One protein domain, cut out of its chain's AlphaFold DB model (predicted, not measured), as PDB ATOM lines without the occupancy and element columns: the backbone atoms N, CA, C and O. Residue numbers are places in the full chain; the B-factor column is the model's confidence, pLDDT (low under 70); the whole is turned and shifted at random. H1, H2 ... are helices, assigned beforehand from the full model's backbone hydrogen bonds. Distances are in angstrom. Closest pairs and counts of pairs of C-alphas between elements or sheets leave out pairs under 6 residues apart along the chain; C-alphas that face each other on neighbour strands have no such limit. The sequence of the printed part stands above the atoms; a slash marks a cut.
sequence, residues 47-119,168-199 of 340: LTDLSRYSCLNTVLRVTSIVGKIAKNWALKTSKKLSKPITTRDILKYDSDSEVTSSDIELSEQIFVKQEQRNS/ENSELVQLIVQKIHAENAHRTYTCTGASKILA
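AT A GLANCE: This is residues 47 to 119 and 168 to 199 of the 340 residues of an uncharacterized protein of Oesophagostomum dentatum (UniProt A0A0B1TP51). A long helix, H1, is crossed by H2 at about a right angle, and H3 meets the first end of H1 and runs away from it, so that H1 and H3 together stretch out the long axis. Residues 79 to 100 loop out past the far end of H1 and fold back to H2, and residues 186 to 199 make a tail without a named element beyond H3. The printed part has 105 residues with three named helices, in the order H1, H2, H3, and no named strand; the class is all helix, with 54 residues in the helices. It is loose, with a radius of gyration of the C-alphas of 17.4 A, and elongated, spanning 62 by 32 by 20 A.

HOW THE PARTS SIT: H1, residues 56 to 78, touches H2, residues 101 to 116, about perpendicular at 83 degrees. H1 touches H2 with residues 60 to 67 alone, and H2 touches H1 with residues 103 to 108 alone; the closest C-alphas of the two helices, those of Ser 64 and Asp 103, are 5.5 A apart. H3, residues 171 to 185, touches H1 at a steep tilt of 51 degrees, opposite ways. On H1 this involves residue 56 alone, and the closest C-alphas, of Leu 56 and Leu 175, are 5.3 A apart. H2 and H3 only just touch, with 3 pairs of C-alphas within 8 A, between residues 111 to 115 of H2 and residue 172 of H3 alone. Their closest C-alphas, of Phe 111 and Leu 172, are 7.5 A apart, and they run opposite ways at a steep tilt of 47 degrees. The helix packing is mostly crossed, with 0 of the 3 touching pairs at a shallow tilt. Every O i to N i+4 pair is within hydrogen-bond range in H1, H2 and H3.

IN THESE COORDINATES: H1 begins at C-alpha 56 (108.467, 109.624, 72.346) and is 32.1 A long from first to last C-alpha. H2 is 22.6 A long. H3 is 20.5 A long and ends at C-alpha 185 (93.606, 109.406, 65.885).

THE WHOLE: The C-alphas farthest apart, of Ser 82 and Thr 190, are 62.5 A apart. Residues 120 to 167 are not printed, and C-alphas 119 and 168 are 11.5 A apart across this cut, which lies in the link from H2 to H3. The link from H1 to H2, 22 residues, is long. The mean pLDDT of the printed part is 79.6, and residue 86 and residues 185 to 199 are under 70.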
ATOM      1  N   LEU A  47     122.356 116.275  74.542       79.62
ATOM      2  CA  LEU A  47     122.591 115.015  75.265       79.62
ATOM      3  C   LEU A  47     122.245 113.815  74.383       79.62
ATOM      4  O   LEU A  47     122.877 112.761  74.447       79.62
ATOM      5  N   THR A  48     121.203 113.961  73.571       84.31
ATOM      6  CA  THR A  48     120.802 112.972  72.584       84.31
ATOM      7  C   THR A  48     120.119 113.666  71.413       84.31
ATOM      8  O   THR A  48     119.241 114.507  71.603       84.31
ATOM      9  N   ASP A  49     120.500 113.272  70.200       87.31
ATOM     10  CA  ASP A  49     119.784 113.624  68.977       87.31
ATOM     11  C   ASP A  49     118.437 112.883  68.910       87.31
ATOM     12  O   ASP A  49     118.390 111.649  68.814       87.31
ATOM     13  N   LEU A  50     117.359 113.665  69.003       86.75
ATOM     14  CA  LEU A  50     115.969 113.213  69.006       86.75
ATOM     15  C   LEU A  50     115.479 112.774  67.620       86.75
ATOM     16  O   LEU A  50     114.556 111.964  67.551       86.75
ATOM     17  N   SER A  51     116.122 113.223  66.534       85.56
ATOM     18  CA  SER A  51     115.714 112.895  65.156       85.56
ATOM     19  C   SER A  51     115.829 111.398  64.832       85.56
ATOM     20  O   SER A  51     115.179 110.885  63.922       85.56
ATOM     21  N   ARG A  52     116.631 110.668  65.617       89.00
ATOM     22  CA  ARG A  52     116.853 109.222  65.476       89.00
ATOM     23  C   ARG A  52     115.694 108.368  65.978       89.00
ATOM     24  O   ARG A  52     115.694 107.157  65.765       89.00
ATOM     25  N   TYR A  53     114.728 108.969  66.662       88.69
ATOM     26  CA  TYR A  53     113.633 108.242  67.277       88.69
ATOM     27  C   TYR A  53     112.318 108.536  66.568       88.69
ATOM     28  O   TYR A  53     112.038 109.660  66.181       88.69
ATOM     29  N   SER A  54     111.480 107.510  66.436       86.19
ATOM     30  CA  SER A  54     110.140 107.626  65.846       86.19
ATOM     31  C   SER A  54     109.024 107.740  66.889       86.19
ATOM     32  O   SER A  54     107.873 107.971  66.537       86.19
ATOM     33  N   CYS A  55     109.333 107.489  68.167       88.00
ATOM     34  CA  CYS A  55     108.347 107.357  69.238       88.00
ATOM     35  C   CYS A  55     108.860 107.993  70.534       88.00
ATOM     36  O   CYS A  55     109.877 107.553  71.077       88.00
ATOM     37  N   LEU A  56     108.102 108.941  71.098       89.38
ATOM     38  CA  LEU A  56     108.467 109.624  72.346       89.38
ATOM     39  C   LEU A  56     108.648 108.655  73.528       89.38
ATOM     40  O   LEU A  56     109.615 108.754  74.274       89.38
ATOM     41  N   ASN A  57     107.758 107.669  73.676       91.38
ATOM     42  CA  ASN A  57     107.836 106.704  74.781       91.38
ATOM     43  C   ASN A  57     109.135 105.878  74.749       91.38
ATOM     44  O   ASN A  57     109.659 105.522  75.803       91.38
ATOM     45  N   THR A  58     109.661 105.587  73.556       92.31
ATOM     46  CA  THR A  58     110.932 104.871  73.396       92.31
ATOM     47  C   THR A  58     112.090 105.729  73.888       92.31
ATOM     48  O   THR A  58     112.901 105.252  74.676       92.31
ATOM     49  N   VAL A  59     112.125 107.005  73.491       93.38
ATOM     50  CA  VAL A  59     113.142 107.973  73.932       93.38
ATOM     51  C   VAL A  59     113.161 108.092  75.449       93.38
ATOM     52  O   VAL A  59     114.216 107.952  76.069       93.38
ATOM     53  N   LEU A  60     111.991 108.317  76.052       92.56
ATOM     54  CA  LEU A  60     111.871 108.505  77.494       92.56
ATOM     55  C   LEU A  60     112.340 107.259  78.249       92.56
ATOM     56  O   LEU A  60     113.145 107.376  79.164       92.56
ATOM     57  N   ARG A  61     111.936 106.060  77.809       92.88
ATOM     58  CA  ARG A  61     112.368 104.793  78.424       92.88
ATOM     59  C   ARG A  61     113.869 104.560  78.317       92.88
ATOM     60  O   ARG A  61     114.495 104.213  79.315       92.88
ATOM     61  N   VAL A  62     114.448 104.742  77.129       93.38
ATOM     62  CA  VAL A  62     115.898 104.588  76.920       93.38
ATOM     63  C   VAL A  62     116.653 105.552  77.832       93.38
ATOM     64  O   VAL A  62     117.588 105.151  78.518       93.38
ATOM     65  N   THR A  63     116.189 106.796  77.912       92.62
ATOM     66  CA  THR A  63     116.797 107.831  78.754       92.62
ATOM     67  C   THR A  63     116.669 107.508  80.238       92.62
ATOM     68  O   THR A  63     117.648 107.653  80.964       92.62
ATOM     69  N   SER A  64     115.528 106.976  80.683       93.25
ATOM     70  CA  SER A  64     115.347 106.515  82.063       93.25
ATOM     71  C   SER A  64     116.330 105.402  82.421       93.25
ATOM     72  O   SER A  64     116.975 105.452  83.466       93.25
ATOM     73  N   ILE A  65     116.498 104.414  81.537       92.31
ATOM     74  CA  ILE A  65     117.438 103.304  81.743       92.31
ATOM     75  C   ILE A  65     118.873 103.836  81.827       92.31
ATOM     76  O   ILE A  65     119.610 103.496  82.755       92.31
ATOM     77  N   VAL A  66     119.264 104.706  80.893       92.38
ATOM     78  CA  VAL A  66     120.591 105.337  80.891       92.38
ATOM     79  C   VAL A  66     120.801 106.169  82.159       92.38
ATOM     80  O   VAL A  66     121.857 106.061  82.779       92.38
ATOM     81  N   GLY A  67     119.796 106.930  82.599       90.75
ATOM     82  CA  GLY A  67     119.823 107.713  83.835       90.75
ATOM     83  C   GLY A  67     120.067 106.850  85.074       90.75
ATOM     84  O   GLY A  67     120.943 107.161  85.884       90.75
ATOM     85  N   LYS A  68     119.387 105.705  85.183       91.06
ATOM     86  CA  LYS A  68     119.597 104.739  86.273       91.06
ATOM     87  C   LYS A  68     120.983 104.112  86.260       91.06
ATOM     88  O   LYS A  68     121.637 104.007  87.301       91.06
ATOM     89  N   ILE A  69     121.462 103.715  85.083       91.25
ATOM     90  CA  ILE A  69     122.818 103.183  84.924       91.25
ATOM     91  C   ILE A  69     123.837 104.248  85.337       91.25
ATOM     92  O   ILE A  69     124.730 103.957  86.135       91.25
ATOM     93  N   ALA A  70     123.657 105.488  84.879       90.06
ATOM     94  CA  ALA A  70     124.510 106.615  85.228       90.06
ATOM     95  C   ALA A  70     124.505 106.894  86.738       90.06
ATOM     96  O   ALA A  70     125.575 107.096  87.310       90.06
ATOM     97  N   LYS A  71     123.349 106.821  87.414       89.56
ATOM     98  CA  LYS A  71     123.250 106.934  88.880       89.56
ATOM     99  C   LYS A  71     124.059 105.842  89.570       89.56
ATOM    100  O   LYS A  71     124.898 106.129  90.423       89.56
ATOM    101  N   ASN A  72     123.857 104.589  89.175       88.31
ATOM    102  CA  ASN A  72     124.564 103.450  89.752       88.31
ATOM    103  C   ASN A  72     126.078 103.539  89.529       88.31
ATOM    104  O   ASN A  72     126.862 103.190  90.416       88.31
ATOM    105  N   TRP A  73     126.503 104.035  88.371       87.81
ATOM    106  CA  TRP A  73     127.907 104.290  88.072       87.81
ATOM    107  C   TRP A  73     128.461 105.441  88.905       87.81
ATOM    108  O   TRP A  73     129.515 105.283  89.517       87.81
ATOM    109  N   ALA A  74     127.740 106.558  89.006       87.88
ATOM    110  CA  ALA A  74     128.131 107.696  89.828       87.88
ATOM    111  C   ALA A  74     128.293 107.287  91.298       87.88
ATOM    112  O   ALA A  74     129.308 107.607  91.910       87.88
ATOM    113  N   LEU A  75     127.367 106.493  91.847       85.38
ATOM    114  CA  LEU A  75     127.444 105.985  93.220       85.38
ATOM    115  C   LEU A  75     128.621 105.020  93.423       85.38
ATOM    116  O   LEU A  75     129.336 105.119  94.421       85.38
ATOM    117  N   LYS A  76     128.858 104.090  92.488       86.19
ATOM    118  CA  LYS A  76     129.993 103.150  92.566       86.19
ATOM    119  C   LYS A  76     131.339 103.864  92.467       86.19
ATOM    120  O   LYS A  76     132.268 103.513  93.191       86.19
ATOM    121  N   THR A  77     131.440 104.857  91.593       85.06
ATOM    122  CA  THR A  77     132.673 105.616  91.365       85.06
ATOM    123  C   THR A  77     132.916 106.620  92.486       85.06
ATOM    124  O   THR A  77     134.035 106.716  92.978       85.06
ATOM    125  N   SER A  78     131.870 107.280  92.990       85.38
ATOM    126  CA  SER A  78     131.965 108.190  94.136       85.38
ATOM    127  C   SER A  78     132.449 107.492  95.407       85.38
ATOM    128  O   SER A  78     133.101 108.135  96.215       85.38
ATOM    129  N   LYS A  79     132.177 106.191  95.592       83.12
ATOM    130  CA  LYS A  79     132.737 105.411  96.714       83.12
ATOM    131  C   LYS A  79     134.252 105.218  96.622       83.12
ATOM    132  O   LYS A  79     134.897 104.994  97.638       83.12
ATOM    133  N   LYS A  80     134.810 105.246  95.409       81.56
ATOM    134  CA  LYS A  80     136.246 105.057  95.146       81.56
ATOM    135  C   LYS A  80     137.013 106.378  95.087       81.56
ATOM    136  O   LYS A  80     138.238 106.367  95.150       81.56
ATOM    137  N   LEU A  81     136.309 107.497  94.933       79.62
ATOM    138  CA  LEU A  81     136.895 108.825  94.823       79.62
ATOM    139  C   LEU A  81     136.837 109.557  96.165       79.62
ATOM    140  O   LEU A  81     135.838 109.511  96.871       79.62
ATOM    141  N   SER A  82     137.895 110.308  96.476       74.56
ATOM    142  CA  SER A  82     137.923 111.194  97.649       74.56
ATOM    143  C   SER A  82     136.986 112.402  97.509       74.56
ATOM    144  O   SER A  82     136.672 113.037  98.513       74.56
ATOM    145  N   LYS A  83     136.562 112.746  96.283       77.81
ATOM    146  CA  LYS A  83     135.616 113.831  95.993       77.81
ATOM    147  C   LYS A  83     134.331 113.240  95.396       77.81
ATOM    148  O   LYS A  83     134.430 112.517  94.401       77.81
ATOM    149  N   PRO A  84     133.146 113.525  95.963       73.62
ATOM    150  CA  PRO A  84     131.894 113.000  95.438       73.62
ATOM    151  C   PRO A  84     131.526 113.659  94.106       73.62
ATOM    152  O   PRO A  84     131.732 114.855  93.907       73.62
ATOM    153  N   ILE A  85     130.952 112.874  93.195       76.31
ATOM    154  CA  ILE A  85     130.447 113.373  91.911       76.31
ATOM    155  C   ILE A  85     129.085 114.036  92.162       76.31
ATOM    156  O   ILE A  85     128.086 113.353  92.393       76.31
ATOM    157  N   THR A  86     129.023 115.366  92.119       67.75
ATOM    158  CA  THR A  86     127.770 116.112  92.302       67.75
ATOM    159  C   THR A  86     126.906 116.021  91.043       67.75
ATOM    160  O   THR A  86     127.139 116.726  90.067       67.75
ATOM    161  N   THR A  87     125.881 115.165  91.052       72.88
ATOM    162  CA  THR A  87     124.916 115.039  89.943       72.88
ATOM    163  C   THR A  87     123.490 115.280  90.436       72.88
ATOM    164  O   THR A  87     122.820 114.376  90.914       72.88
ATOM    165  N   ARG A  88     122.998 116.522  90.340       75.81
ATOM    166  CA  ARG A  88     121.698 116.908  90.928       75.81
ATOM    167  C   ARG A  88     120.503 116.158  90.330       75.81
ATOM    168  O   ARG A  88     119.639 115.713  91.075       75.81
ATOM    169  N   ASP A  89     120.452 116.023  89.006       75.94
ATOM    170  CA  ASP A  89     119.301 115.412  88.324       75.94
ATOM    171  C   ASP A  89     119.390 113.880  88.269       75.94
ATOM    172  O   ASP A  89     118.378 113.202  88.407       75.94
ATOM    173  N   ILE A  90     120.597 113.318  88.155       82.81
ATOM    174  CA  ILE A  90     120.793 111.860  88.071       82.81
ATOM    175  C   ILE A  90     120.505 111.178  89.419       82.81
ATOM    176  O   ILE A  90     120.016 110.051  89.457       82.81
ATOM    177  N   LEU A  91     120.757 111.861  90.540       83.25
ATOM    178  CA  LEU A  91     120.471 111.319  91.871       83.25
ATOM    179  C   LEU A  91     118.971 111.134  92.148       83.25
ATOM    180  O   LEU A  91     118.636 110.352  93.035       83.25
ATOM    181  N   LYS A  92     118.092 111.813  91.395       85.56
ATOM    182  CA  LYS A  92     116.630 111.721  91.545       85.56
ATOM    183  C   LYS A  92     116.042 110.428  90.985       85.56
ATOM    184  O   LYS A  92     114.946 110.060  91.391       85.56
ATOM    185  N   TYR A  93     116.744 109.759  90.068       86.69
ATOM    186  CA  TYR A  93     116.299 108.474  89.528       86.69
ATOM    187  C   TYR A  93     116.203 107.433  90.627       86.69
ATOM    188  O   TYR A  93     116.989 107.463  91.574       86.69
ATOM    189  N   ASP A  94     115.301 106.475  90.481       86.44
ATOM    190  CA  ASP A  94     115.243 105.362  91.416       86.44
ATOM    191  C   ASP A  94     116.423 104.388  91.209       86.44
ATOM    192  O   ASP A  94     117.029 104.322  90.137       86.44
ATOM    193  N   SER A  95     116.804 103.657  92.257       84.25
ATOM    194  CA  SER A  95     117.846 102.622  92.205       84.25
ATOM    195  C   SER A  95     117.326 101.279  91.679       84.25
ATOM    196  O   SER A  95     118.133 100.407  91.349       84.25
ATOM    197  N   ASP A  96     116.005 101.116  91.599       86.50
ATOM    198  CA  ASP A  96     115.353  99.886  91.156       86.50
ATOM    199  C   ASP A  96     115.590  99.588  89.671       86.50
ATOM    200  O   ASP A  96     115.767 100.493  88.852       86.50
ATOM    201  N   SER A  97     115.581  98.300  89.307       83.06
ATOM    202  CA  SER A  97     115.868  97.849  87.936       83.06
ATOM    203  C   SER A  97     114.743  98.146  86.940       83.06
ATOM    204  O   SER A  97     115.000  98.208  85.737       83.06
ATOM    205  N   GLU A  98     113.503  98.288  87.407       90.88
ATOM    206  CA  GLU A  98     112.340  98.531  86.550       90.88
ATOM    207  C   GLU A  98     112.138 100.025  86.303       90.88
ATOM    208  O   GLU A  98     112.419 100.842  87.171       90.88
ATOM    209  N   VAL A  99     111.664 100.412  85.118       92.25
ATOM    210  CA  VAL A  99     111.410 101.825  84.794       92.25
ATOM    211  C   VAL A  99     110.078 102.262  85.408       92.25
ATOM    212  O   VAL A  99     109.029 101.752  85.018       92.25
ATOM    213  N   THR A 100     110.118 103.220  86.338       91.81
ATOM    214  CA  THR A 100     108.931 103.771  87.011       91.81
ATOM    215  C   THR A 100     108.380 104.993  86.270       91.81
ATOM    216  O   THR A 100     109.050 105.575  85.414       91.81
ATOM    217  N   SER A 101     107.154 105.417  86.596       89.81
ATOM    218  CA  SER A 101     106.578 106.659  86.055       89.81
ATOM    219  C   SER A 101     107.410 107.885  86.429       89.81
ATOM    220  O   SER A 101     107.645 108.737  85.579       89.81
ATOM    221  N   SER A 102     107.938 107.926  87.654       89.06
ATOM    222  CA  SER A 102     108.803 109.009  88.126       89.06
ATOM    223  C   SER A 102     110.081 109.125  87.289       89.06
ATOM    224  O   SER A 102     110.521 110.228  86.977       89.06
ATOM    225  N   ASP A 103     110.663 108.001  86.854       90.00
ATOM    226  CA  ASP A 103     111.848 108.015  85.985       90.00
ATOM    227  C   ASP A 103     111.531 108.584  84.590       90.00
ATOM    228  O   ASP A 103     112.344 109.303  83.998       90.00
ATOM    229  N   ILE A 104     110.334 108.287  84.078       91.62
ATOM    230  CA  ILE A 104     109.841 108.811  82.801       91.62
ATOM    231  C   ILE A 104     109.611 110.323  82.897       91.62
ATOM    232  O   ILE A 104     110.055 111.048  82.010       91.62
ATOM    233  N   GLU A 105     108.997 110.805  83.979       89.06
ATOM    234  CA  GLU A 105     108.794 112.239  84.236       89.06
ATOM    235  C   GLU A 105     110.130 112.989  84.350       89.06
ATOM    236  O   GLU A 105     110.308 114.053  83.755       89.06
ATOM    237  N   LEU A 106     111.119 112.415  85.045       87.62
ATOM    238  CA  LEU A 106     112.474 112.977  85.107       87.62
ATOM    239  C   LEU A 106     113.135 113.027  83.726       87.62
ATOM    240  O   LEU A 106     113.798 114.010  83.391       87.62
ATOM    241  N   SER A 107     112.941 111.987  82.915       90.25
ATOM    242  CA  SER A 107     113.453 111.940  81.542       90.25
ATOM    243  C   SER A 107     112.809 113.023  80.675       90.25
ATOM    244  O   SER A 107     113.502 113.706  79.925       90.25
ATOM    245  N   GLU A 108     111.499 113.236  80.814       88.94
ATOM    246  CA  GLU A 108     110.769 114.297  80.119       88.94
ATOM    247  C   GLU A 108     111.297 115.682  80.508       88.94
ATOM    248  O   GLU A 108     111.622 116.489  79.635       88.94
ATOM    249  N   GLN A 109     111.495 115.928  81.806       87.00
ATOM    250  CA  GLN A 109     112.082 117.176  82.291       87.00
ATOM    251  C   GLN A 109     113.486 117.422  81.721       87.00
ATOM    252  O   GLN A 109     113.822 118.561  81.404       87.00
ATOM    253  N   ILE A 110     114.314 116.382  81.570       87.75
ATOM    254  CA  ILE A 110     115.655 116.506  80.975       87.75
ATOM    255  C   ILE A 110     115.569 116.960  79.516       87.75
ATOM    256  O   ILE A 110     116.299 117.872  79.127       87.75
ATOM    257  N   PHE A 111     114.666 116.385  78.717       88.00
ATOM    258  CA  PHE A 111     114.506 116.795  77.320       88.00
ATOM    259  C   PHE A 111     113.924 118.197  77.183       88.00
ATOM    260  O   PHE A 111     114.415 118.981  76.376       88.00
ATOM    261  N   VAL A 112     112.947 118.563  78.013       87.06
ATOM    262  CA  VAL A 112     112.432 119.940  78.052       87.06
ATOM    263  C   VAL A 112     113.561 120.926  78.367       87.06
ATOM    264  O   VAL A 112     113.707 121.934  77.676       87.06
ATOM    265  N   LYS A 113     114.410 120.621  79.357       84.12
ATOM    266  CA  LYS A 113     115.578 121.449  79.701       84.12
ATOM    267  C   LYS A 113     116.592 121.531  78.557       84.12
ATOM    268  O   LYS A 113     117.147 122.604  78.325       84.12
ATOM    269  N   GLN A 114     116.832 120.432  77.840       85.38
ATOM    270  CA  GLN A 114     117.716 120.416  76.671       85.38
ATOM    271  C   GLN A 114     117.219 121.386  75.592       85.38
ATOM    272  O   GLN A 114     117.993 122.207  75.107       85.38
ATOM    273  N   GLU A 115     115.931 121.338  75.259       83.44
ATOM    274  CA  GLU A 115     115.339 122.177  74.209       83.44
ATOM    275  C   GLU A 115     115.240 123.652  74.621       83.44
ATOM    276  O   GLU A 115     115.418 124.568  73.813       83.44
ATOM    277  N   GLN A 116     115.008 123.914  75.906       83.44
ATOM    278  CA  GLN A 116     114.954 125.271  76.445       83.44
ATOM    279  C   GLN A 116     116.333 125.880  76.725       83.44
ATOM    280  O   GLN A 116     116.411 127.070  77.028       83.44
ATOM    281  N   ARG A 117     117.426 125.122  76.580       78.81
ATOM    282  CA  ARG A 117     118.793 125.572  76.886       78.81
ATOM    283  C   ARG A 117     119.168 126.885  76.197       78.81
ATOM    284  O   ARG A 117     119.762 127.762  76.817       78.81
ATOM    285  N   ASN A 118     118.784 127.025  74.930       74.62
ATOM    286  CA  ASN A 118     119.072 128.211  74.119       74.62
ATOM    287  C   ASN A 118     117.955 129.270  74.203       74.62
ATOM    288  O   ASN A 118     118.045 130.337  73.590       74.62
ATOM    289  N   SER A 119     116.887 129.000  74.960       76.75
ATOM    290  CA  SER A 119     115.759 129.912  75.143       76.75
ATOM    291  C   SER A 119     116.000 130.810  76.352       76.75
ATOM    292  O   SER A 119     115.768 130.442  77.500       76.75
ATOM    293  N   GLU A 168     109.068 126.125  68.686       75.81
ATOM    294  CA  GLU A 168     108.229 125.589  67.596       75.81
ATOM    295  C   GLU A 168     108.952 124.567  66.700       75.81
ATOM    296  O   GLU A 168     108.340 123.591  66.275       75.81
ATOM    297  N   ASN A 169     110.252 124.759  66.453       77.38
ATOM    298  CA  ASN A 169     111.052 123.918  65.553       77.38
ATOM    299  C   ASN A 169     111.861 122.840  66.291       77.38
ATOM    300  O   ASN A 169     112.869 122.363  65.779       77.38
ATOM    301  N   SER A 170     111.458 122.491  67.511       83.25
ATOM    302  CA  SER A 170     112.111 121.441  68.284       83.25
ATOM    303  C   SER A 170     111.652 120.051  67.829       83.25
ATOM    304  O   SER A 170     110.456 119.805  67.647       83.25
ATOM    305  N   GLU A 171     112.585 119.106  67.717       87.88
ATOM    306  CA  GLU A 171     112.271 117.695  67.445       87.88
ATOM    307  C   GLU A 171     111.413 117.062  68.554       87.88
ATOM    308  O   GLU A 171     110.583 116.186  68.300       87.88
ATOM    309  N   LEU A 172     111.518 117.571  69.786       87.94
ATOM    310  CA  LEU A 172     110.657 117.158  70.891       87.94
ATOM    311  C   LEU A 172     109.179 117.447  70.591       87.94
ATOM    312  O   LEU A 172     108.320 116.611  70.872       87.94
ATOM    313  N   VAL A 173     108.874 118.595  69.971       88.88
ATOM    314  CA  VAL A 173     107.497 118.950  69.579       88.88
ATOM    315  C   VAL A 173     106.966 117.957  68.556       88.88
ATOM    316  O   VAL A 173     105.828 117.506  68.687       88.88
ATOM    317  N   GLN A 174     107.780 117.569  67.573       88.31
ATOM    318  CA  GLN A 174     107.371 116.595  66.563       88.31
ATOM    319  C   GLN A 174     107.001 115.253  67.204       88.31
ATOM    320  O   GLN A 174     105.928 114.714  66.928       88.31
ATOM    321  N   LEU A 175     107.836 114.753  68.118       87.81
ATOM    322  CA  LEU A 175     107.590 113.503  68.840       87.81
ATOM    323  C   LEU A 175     106.346 113.568  69.739       87.81
ATOM    324  O   LEU A 175     105.578 112.603  69.795       87.81
ATOM    325  N   ILE A 176     106.111 114.699  70.414       88.56
ATOM    326  CA  ILE A 176     104.901 114.925  71.222       88.56
ATOM    327  C   ILE A 176     103.657 114.906  70.329       88.56
ATOM    328  O   ILE A 176     102.696 114.194  70.623       88.56
ATOM    329  N   VAL A 177     103.676 115.640  69.214       85.94
ATOM    330  CA  VAL A 177     102.554 115.695  68.268       85.94
ATOM    331  C   VAL A 177     102.271 114.314  67.680       85.94
ATOM    332  O   VAL A 177     101.111 113.914  67.608       85.94
ATOM    333  N   GLN A 178     103.305 113.556  67.310       85.56
ATOM    334  CA  GLN A 178     103.156 112.186  66.814       85.56
ATOM    335  C   GLN A 178     102.547 111.253  67.866       85.56
ATOM    336  O   GLN A 178     101.650 110.478  67.535       85.56
ATOM    337  N   LYS A 179     102.972 111.351  69.132       85.38
ATOM    338  CA  LYS A 179     102.393 110.574  70.237       85.38
ATOM    339  C   LYS A 179     100.912 110.899  70.430       85.38
ATOM    340  O   LYS A 179     100.086 109.993  70.403       85.38
ATOM    341  N   ILE A 180     100.570 112.185  70.543       85.06
ATOM    342  CA  ILE A 180      99.181 112.649  70.683       85.06
ATOM    343  C   ILE A 180      98.351 112.193  69.480       85.06
ATOM    344  O   ILE A 180      97.212 111.757  69.646       85.06
ATOM    345  N   HIS A 181      98.909 112.273  68.273       81.12
ATOM    346  CA  HIS A 181      98.244 111.798  67.069       81.12
ATOM    347  C   HIS A 181      97.979 110.292  67.138       81.12
ATOM    348  O   HIS A 181      96.840 109.888  66.950       81.12
ATOM    349  N   ALA A 182      98.970 109.466  67.466       81.31
ATOM    350  CA  ALA A 182      98.786 108.020  67.588       81.31
ATOM    351  C   ALA A 182      97.763 107.649  68.680       81.31
ATOM    352  O   ALA A 182      96.926 106.773  68.477       81.31
ATOM    353  N   GLU A 183      97.780 108.341  69.819       79.50
ATOM    354  CA  GLU A 183      96.879 108.068  70.945       79.50
ATOM    355  C   GLU A 183      95.427 108.498  70.668       79.50
ATOM    356  O   GLU A 183      94.490 107.825  71.103       79.50
ATOM    357  N   ASN A 184      95.219 109.585  69.912       77.62
ATOM    358  CA  ASN A 184      93.889 110.159  69.679       77.62
ATOM    359  C   ASN A 184      93.284 109.821  68.304       77.62
ATOM    360  O   ASN A 184      92.065 109.659  68.200       77.62
ATOM    361  N   ALA A 185      94.091 109.658  67.249       61.84
ATOM    362  CA  ALA A 185      93.606 109.406  65.885       61.84
ATOM    363  C   ALA A 185      92.996 108.006  65.701       61.84
ATOM    364  O   ALA A 185      92.206 107.800  64.785       61.84
ATOM    365  N   HIS A 186      93.285 107.061  66.600       56.44
ATOM    366  CA  HIS A 186      92.644 105.742  66.617       56.44
ATOM    367  C   HIS A 186      91.377 105.671  67.490       56.44
ATOM    368  O   HIS A 186      90.721 104.633  67.517       56.44
ATOM    369  N   ARG A 187      90.989 106.761  68.174       42.97
ATOM    370  CA  ARG A 187      89.711 106.863  68.915       42.97
ATOM    371  C   ARG A 187      88.622 107.639  68.177       42.97
ATOM    372  O   ARG A 187      87.478 107.627  68.612       42.97
ATOM    373  N   THR A 188      88.948 108.297  67.066       40.72
ATOM    374  CA  THR A 188      87.976 109.057  66.267       40.72
ATOM    375  C   THR A 188      88.221 108.830  64.783       40.72
ATOM    376  O   THR A 188      89.156 109.355  64.192       40.72
ATOM    377  N   TYR A 189      87.319 108.082  64.156       43.53
ATOM    378  CA  TYR A 189      87.201 107.862  62.708       43.53
ATOM    379  C   TYR A 189      86.812 109.142  61.924       43.53
ATOM    380  O   TYR A 189      86.378 109.077  60.780       43.53
ATOM    381  N   THR A 190      87.002 110.326  62.512       43.59
ATOM    382  CA  THR A 190      86.609 111.633  61.970       43.59
ATOM    383  C   THR A 190      87.712 112.676  62.168       43.59
ATOM    384  O   THR A 190      87.470 113.739  62.734       43.59
ATOM    385  N   CYS A 191      88.949 112.401  61.741       39.66
ATOM    386  CA  CYS A 191      90.061 113.342  61.938       39.66
ATOM    387  C   CYS A 191      90.950 113.569  60.703       39.66
ATOM    388  O   CYS A 191      92.136 113.826  60.862       39.66
ATOM    389  N   THR A 192      90.404 113.619  59.483       47.31
ATOM    390  CA  THR A 192      91.104 114.255  58.334       47.31
ATOM    391  C   THR A 192      90.829 115.769  58.252       47.31
ATOM    392  O   THR A 192      90.823 116.369  57.182       47.31
ATOM    393  N   GLY A 193      90.598 116.402  59.407       38.94
ATOM    394  CA  GLY A 193      90.380 117.849  59.555       38.94
ATOM    395  C   GLY A 193      90.776 118.415  60.927       38.94
ATOM    396  O   GLY A 193      90.962 119.621  61.061       38.94
ATOM    397  N   ALA A 194      90.982 117.566  61.942       39.75
ATOM    398  CA  ALA A 194      91.278 117.997  63.313       39.75
ATOM    399  C   ALA A 194      92.780 118.114  63.644       39.75
ATOM    400  O   ALA A 194      93.123 118.631  64.707       39.75
ATOM    401  N   SER A 195      93.686 117.756  62.723       43.91
ATOM    402  CA  SER A 195      95.134 117.977  62.902       43.91
ATOM    403  C   SER A 195      95.533 119.462  62.957       43.91
ATOM    404  O   SER A 195      96.673 119.771  63.276       43.91
ATOM    405  N   LYS A 196      94.601 120.394  62.697       43.06
ATOM    406  CA  LYS A 196      94.788 121.840  62.922       43.06
ATOM    407  C   LYS A 196      94.176 122.376  64.224       43.06
ATOM    408  O   LYS A 196      94.520 123.489  64.597       43.06
ATOM    409  N   ILE A 197      93.308 121.634  64.921       40.34
ATOM    410  CA  ILE A 197      92.556 122.168  66.080       40.34
ATOM    411  C   ILE A 197      93.189 121.766  67.423       40.34
ATOM    412  O   ILE A 197      93.123 122.519  68.391       40.34
ATOM    413  N   LEU A 198      93.892 120.633  67.492       40.03
ATOM    414  CA  LEU A 198      94.616 120.252  68.716       40.03
ATOM    415  C   LEU A 198      96.008 120.897  68.833       40.03
ATOM    416  O   LEU A 198      96.564 120.946  69.923       40.03
ATOM    417  N   ALA A 199      96.517 121.494  67.753       37.84
ATOM    418  CA  ALA A 199      97.696 122.362  67.774       37.84
ATOM    419  C   ALA A 199      97.349 123.860  67.960       37.84
ATOM    420  O   ALA A 199      98.237 124.706  67.909       37.84
TER     421      ALA A 199